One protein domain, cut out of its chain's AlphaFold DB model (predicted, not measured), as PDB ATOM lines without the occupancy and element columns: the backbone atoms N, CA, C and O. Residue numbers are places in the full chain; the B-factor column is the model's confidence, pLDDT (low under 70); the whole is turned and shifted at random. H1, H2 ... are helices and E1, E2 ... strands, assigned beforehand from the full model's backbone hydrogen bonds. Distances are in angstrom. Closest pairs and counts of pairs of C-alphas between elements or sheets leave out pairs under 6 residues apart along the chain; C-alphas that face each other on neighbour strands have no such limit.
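What this domain is: This is residues 2 to 47 of the 146 residues of an uncharacterized protein of Flavobacteriaceae bacterium (UniProt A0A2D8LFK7). Little regular structure is here: a small hairpin of two short strands, E1 and E2, stands at one end, helix H1 leads away from it, and residues 36 to 47 fold back from the helix's far end toward the hairpin. The printed part has 46 residues, in the order E1, E2, H1, with an antiparallel sheet E1 - E2; the class is mixed, with 18 residues in named elements. It is compact, with a radius of gyration of the C-alphas of 10.1 A and spans of 26 by 20 by 18 A.

How they stand to each other: Look first at E1, residues 11 to 13, and E2, residues 19 to 21, an antiparallel hairpin at 139 degrees. N 12 and O 20 are within hydrogen-bond range at 2.9 A. H1, residues 24 to 35, is apart from E1; 7 of its 8 O i to N i+4 pairs are within range.

Where its parts are: Find C-alpha 11 at (-15.014, -59.167, 118.179), where E1 begins its 7.2 A; E2 spans 7.1 A. H1 runs 17.1 A to C-alpha 35 at (3.845, -62.248, 131.408).

The domain as a whole: The farthest C-alphas, Gly 9 and Thr 38, are 26.7 A apart. The printed part has no cut, and both links are tight. Residues 2 to 4 and 33 to 42 have pLDDT under 70.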
ATOM      1  N   LYS A   2      -6.671 -60.521 134.749       37.81
ATOM      2  CA  LYS A   2      -7.347 -59.275 134.348       37.81
ATOM      3  C   LYS A   2      -7.198 -59.057 132.836       37.81
ATOM      4  O   LYS A   2      -7.310 -57.929 132.365       37.81
ATOM      5  N   ALA A   3      -7.013 -60.137 132.076       45.28
ATOM      6  CA  ALA A   3      -7.360 -60.142 130.672       45.28
ATOM      7  C   ALA A   3      -8.838 -59.755 130.612       45.28
ATOM      8  O   ALA A   3      -9.683 -60.440 131.190       45.28
ATOM      9  N   LYS A   4      -9.142 -58.615 129.982       63.06
ATOM     10  CA  LYS A   4     -10.489 -58.295 129.484       63.06
ATOM     11  C   LYS A   4     -11.048 -59.612 128.936       63.06
ATOM     12  O   LYS A   4     -10.337 -60.201 128.132       63.06
ATOM     13  N   ASN A   5     -12.169 -60.116 129.460       78.00
ATOM     14  CA  ASN A   5     -12.648 -61.506 129.321       78.00
ATOM     15  C   ASN A   5     -12.899 -61.926 127.856       78.00
ATOM     16  O   ASN A   5     -14.031 -62.176 127.467       78.00
ATOM     17  N   PHE A   6     -11.869 -61.968 127.024       87.12
ATOM     18  CA  PHE A   6     -11.933 -62.351 125.631       87.12
ATOM     19  C   PHE A   6     -11.804 -63.868 125.519       87.12
ATOM     20  O   PHE A   6     -11.024 -64.502 126.232       87.12
ATOM     21  N   ARG A   7     -12.552 -64.439 124.582       91.06
ATOM     22  CA  ARG A   7     -12.446 -65.825 124.130       91.06
ATOM     23  C   ARG A   7     -12.405 -65.863 122.607       91.06
ATOM     24  O   ARG A   7     -12.668 -64.862 121.943       91.06
ATOM     25  N   ILE A   8     -12.110 -67.044 122.073       91.38
ATOM     26  CA  ILE A   8     -12.186 -67.310 120.635       91.38
ATOM     27  C   ILE A   8     -13.598 -66.955 120.151       91.38
ATOM     28  O   ILE A   8     -14.569 -67.292 120.834       91.38
ATOM     29  N   GLY A   9     -13.690 -66.244 119.026       89.94
ATOM     30  CA  GLY A   9     -14.956 -65.774 118.450       89.94
ATOM     31  C   GLY A   9     -15.382 -64.363 118.877       89.94
ATOM     32  O   GLY A   9     -16.328 -63.803 118.329       89.94
ATOM     33  N   ASN A  10     -14.706 -63.740 119.851       93.44
ATOM     34  CA  ASN A  10     -15.045 -62.373 120.251       93.44
ATOM     35  C   ASN A  10     -14.552 -61.323 119.255       93.44
ATOM     36  O   ASN A  10     -13.421 -61.383 118.783       93.44
ATOM     37  N   LEU A  11     -15.369 -60.300 119.022       93.06
ATOM     38  CA  LEU A  11     -15.014 -59.167 118.179       93.06
ATOM     39  C   LEU A  11     -14.144 -58.160 118.937       93.06
ATOM     40  O   LEU A  11     -14.400 -57.827 120.102       93.06
ATOM     41  N   TYR A  12     -13.132 -57.639 118.252       91.12
ATOM     42  CA  TYR A  12     -12.261 -56.575 118.741       91.12
ATOM     43  C   TYR A  12     -11.784 -55.684 117.588       91.12
ATOM     44  O   TYR A  12     -11.946 -56.027 116.417       91.12
ATOM     45  N   ILE A  13     -11.213 -54.529 117.932       88.94
ATOM     46  CA  ILE A  13     -10.555 -53.637 116.973       88.94
ATOM     47  C   ILE A  13      -9.041 -53.776 117.137       88.94
ATOM     48  O   ILE A  13      -8.531 -53.697 118.264       88.94
ATOM     49  N   ASP A  14      -8.340 -54.027 116.032       85.62
ATOM     50  CA  ASP A  14      -6.881 -54.134 116.006       85.62
ATOM     51  C   ASP A  14      -6.186 -52.754 115.989       85.62
ATOM     52  O   ASP A  14      -6.806 -51.700 116.159       85.62
ATOM     53  N   ILE A  15      -4.861 -52.754 115.824       81.38
ATOM     54  CA  ILE A  15      -4.056 -51.524 115.787       81.38
ATOM     55  C   ILE A  15      -4.265 -50.687 114.520       81.38
ATOM     56  O   ILE A  15      -3.997 -49.488 114.553       81.38
ATOM     57  N   ASP A  16      -4.749 -51.303 113.440       85.06
ATOM     58  CA  ASP A  16      -5.065 -50.657 112.164       85.06
ATOM     59  C   ASP A  16      -6.526 -50.157 112.137       85.06
ATOM     60  O   ASP A  16      -7.045 -49.804 111.076       85.06
ATOM     61  N   ASP A  17      -7.203 -50.172 113.290       85.94
ATOM     62  CA  ASP A  17      -8.625 -49.880 113.463       85.94
ATOM     63  C   ASP A  17      -9.557 -50.794 112.636       85.94
ATOM     64  O   ASP A  17     -10.680 -50.424 112.280       85.94
ATOM     65  N   LYS A  18      -9.121 -52.029 112.354       89.19
ATOM     66  CA  LYS A  18      -9.922 -53.040 111.654       89.19
ATOM     67  C   LYS A  18     -10.711 -53.896 112.632       89.19
ATOM     68  O   LYS A  18     -10.227 -54.275 113.697       89.19
ATOM     69  N   LEU A  19     -11.931 -54.241 112.222       91.06
ATOM     70  CA  LEU A  19     -12.756 -55.221 112.916       91.06
ATOM     71  C   LEU A  19     -12.191 -56.625 112.698       91.06
ATOM     72  O   LEU A  19     -12.104 -57.099 111.565       91.06
ATOM     73  N   CYS A  20     -11.849 -57.287 113.795       90.94
ATOM     74  CA  CYS A  20     -11.292 -58.628 113.799       90.94
ATOM     75  C   CYS A  20     -12.060 -59.538 114.758       90.94
ATOM     76  O   CYS A  20     -12.674 -59.087 115.730       90.94
ATOM     77  N   GLU A  21     -11.989 -60.836 114.486       92.94
ATOM     78  CA  GLU A  21     -12.475 -61.886 115.372       92.94
ATOM     79  C   GLU A  21     -11.287 -62.531 116.086       92.94
ATOM     80  O   GLU A  21     -10.269 -62.850 115.473       92.94
ATOM     81  N   MET A  22     -11.412 -62.704 117.398       91.56
ATOM     82  CA  MET A  22     -10.371 -63.244 118.258       91.56
ATOM     83  C   MET A  22     -10.068 -64.698 117.893       91.56
ATOM     84  O   MET A  22     -10.920 -65.579 118.053       91.56
ATOM     85  N   SER A  23      -8.833 -64.968 117.469       91.38
ATOM     86  CA  SER A  23      -8.344 -66.325 117.217       91.38
ATOM     87  C   SER A  23      -7.591 -66.907 118.421       91.38
ATOM     88  O   SER A  23      -7.229 -66.212 119.374       91.38
ATOM     89  N   GLY A  24      -7.286 -68.207 118.367       87.88
ATOM     90  CA  GLY A  24      -6.412 -68.839 119.364       87.88
ATOM     91  C   GLY A  24      -4.991 -68.256 119.379       87.88
ATOM     92  O   GLY A  24      -4.368 -68.191 120.438       87.88
ATOM     93  N   TYR A  25      -4.494 -67.789 118.228       87.12
ATOM     94  CA  TYR A  25      -3.189 -67.132 118.132       87.12
ATOM     95  C   TYR A  25      -3.196 -65.768 118.836       87.12
ATOM     96  O   TYR A  25      -2.253 -65.447 119.557       87.12
ATOM     97  N   ASP A  26      -4.279 -65.002 118.703       86.12
ATOM     98  CA  ASP A  26      -4.432 -63.702 119.365       86.12
ATOM     99  C   ASP A  26      -4.473 -63.839 120.885       86.12
ATOM    100  O   ASP A  26      -3.731 -63.158 121.593       86.12
ATOM    101  N   LEU A  27      -5.253 -64.795 121.398       84.62
ATOM    102  CA  LEU A  27      -5.284 -65.092 122.832       84.62
ATOM    103  C   LEU A  27      -3.921 -65.548 123.357       84.62
ATOM    104  O   LEU A  27      -3.510 -65.142 124.448       84.62
ATOM    105  N   TRP A  28      -3.201 -66.374 122.592       84.19
ATOM    106  CA  TRP A  28      -1.852 -66.784 122.965       84.19
ATOM    107  C   TRP A  28      -0.912 -65.575 123.048       84.19
ATOM    108  O   TRP A  28      -0.247 -65.402 124.070       84.19
ATOM    109  N   GLN A  29      -0.924 -64.681 122.056       80.19
ATOM    110  CA  GLN A  29      -0.132 -63.445 122.087       80.19
ATOM    111  C   GLN A  29      -0.483 -62.551 123.288       80.19
ATOM    112  O   GLN A  29       0.419 -62.038 123.956       80.19
ATOM    113  N   MET A  30      -1.772 -62.407 123.616       78.00
ATOM    114  CA  MET A  30      -2.219 -61.684 124.814       78.00
ATOM    115  C   MET A  30      -1.673 -62.316 126.100       78.00
ATOM    116  O   MET A  30      -1.179 -61.603 126.974       78.00
ATOM    117  N   SER A  31      -1.709 -63.649 126.201       76.75
ATOM    118  CA  SER A  31      -1.199 -64.382 127.366       76.75
ATOM    119  C   SER A  31       0.317 -64.238 127.538       76.75
ATOM    120  O   SER A  31       0.814 -64.170 128.661       76.75
ATOM    121  N   VAL A  32       1.064 -64.140 126.436       74.19
ATOM    122  CA  VAL A  32       2.513 -63.905 126.465       74.19
ATOM    123  C   VAL A  32       2.818 -62.478 126.937       74.19
ATOM    124  O   VAL A  32       3.733 -62.298 127.738       74.19
ATOM    125  N   LYS A  33       2.023 -61.481 126.514       68.38
ATOM    126  CA  LYS A  33       2.162 -60.066 126.913       68.38
ATOM    127  C   LYS A  33       1.930 -59.836 128.406       68.38
ATOM    128  O   LYS A  33       2.698 -59.110 129.025       68.38
ATOM    129  N   GLU A  34       0.903 -60.454 129.000       67.50
ATOM    130  CA  GLU A  34       0.653 -60.329 130.451       67.50
ATOM    131  C   GLU A  34       1.849 -60.796 131.294       67.50
ATOM    132  O   GLU A  34       2.021 -60.341 132.423       67.50
ATOM    133  N   ASN A  35       2.688 -61.673 130.736       65.94
ATOM    134  CA  ASN A  35       3.845 -62.248 131.408       65.94
ATOM    135  C   ASN A  35       5.189 -61.596 131.020       65.94
ATOM    136  O   ASN A  35       6.188 -61.896 131.668       65.94
ATOM    137  N   ASN A  36       5.247 -60.733 129.991       61.84
ATOM    138  CA  ASN A  36       6.469 -60.060 129.521       61.84
ATOM    139  C   ASN A  36       6.152 -58.697 128.863       61.84
ATOM    140  O   ASN A  36       5.560 -58.644 127.784       61.84
ATOM    141  N   GLU A  37       6.618 -57.595 129.461       59.28
ATOM    142  CA  GLU A  37       6.334 -56.209 129.030       59.28
ATOM    143  C   GLU A  37       6.971 -55.795 127.681       59.28
ATOM    144  O   GLU A  37       6.650 -54.736 127.144       59.28
ATOM    145  N   THR A  38       7.877 -56.596 127.114       53.56
ATOM    146  CA  THR A  38       8.820 -56.166 126.058       53.56
ATOM    147  C   THR A  38       8.501 -56.608 124.631       53.56
ATOM    148  O   THR A  38       9.215 -56.216 123.708       53.56
ATOM    149  N   LEU A  39       7.450 -57.396 124.399       51.62
ATOM    150  CA  LEU A  39       7.052 -57.754 123.034       51.62
ATOM    151  C   LEU A  39       6.074 -56.703 122.496       51.62
ATOM    152  O   LEU A  39       5.088 -56.371 123.153       51.62
ATOM    153  N   GLY A  40       6.359 -56.173 121.302       52.66
ATOM    154  CA  GLY A  40       5.506 -55.242 120.553       52.66
ATOM    155  C   GLY A  40       4.215 -55.912 120.084       52.66
ATOM    156  O   GLY A  40       4.022 -56.139 118.896       52.66
ATOM    157  N   VAL A  41       3.371 -56.300 121.036       54.66
ATOM    158  CA  VAL A  41       2.123 -57.017 120.800       54.66
ATOM    159  C   VAL A  41       1.007 -56.007 120.567       54.66
ATOM    160  O   VAL A  41       0.815 -55.098 121.386       54.66
ATOM    161  N   ASN A  42       0.266 -56.232 119.479       61.00
ATOM    162  CA  ASN A  42      -0.891 -55.460 119.034       61.00
ATOM    163  C   ASN A  42      -1.794 -55.028 120.203       61.00
ATOM    164  O   ASN A  42      -2.055 -55.776 121.151       61.00
ATOM    165  N   GLU A  43      -2.254 -53.781 120.161       70.38
ATOM    166  CA  GLU A  43      -3.214 -53.255 121.118       70.38
ATOM    167  C   GLU A  43      -4.615 -53.775 120.771       70.38
ATOM    168  O   GLU A  43      -5.219 -53.365 119.788       70.38
ATOM    169  N   TYR A  44      -5.122 -54.710 121.578       77.69
ATOM    170  CA  TYR A  44      -6.474 -55.250 121.436       77.69
ATOM    171  C   TYR A  44      -7.483 -54.288 122.070       77.69
ATOM    172  O   TYR A  44      -7.625 -54.220 123.306       77.69
ATOM    173  N   LYS A  45      -8.182 -53.518 121.232       85.44
ATOM    174  CA  LYS A  45      -9.160 -52.524 121.682       85.44
ATOM    175  C   LYS A  45     -10.545 -53.179 121.811       85.44
ATOM    176  O   LYS A  45     -11.085 -53.675 120.820       85.44
ATOM    177  N   PRO A  46     -11.141 -53.215 123.019       88.38
ATOM    178  CA  PRO A  46     -12.508 -53.688 123.180       88.38
ATOM    179  C   PRO A  46     -13.481 -52.709 122.526       88.38
ATOM    180  O   PRO A  46     -13.294 -51.495 122.577       88.38
ATOM    181  N   ILE A  47     -14.540 -53.259 121.948       90.81
ATOM    182  CA  ILE A  47     -15.595 -52.490 121.294       90.81
ATOM    183  C   ILE A  47     -16.649 -52.142 122.337       90.81
ATOM    184  O   ILE A  47     -17.199 -53.054 122.956       90.81
TER     185      ILE A  47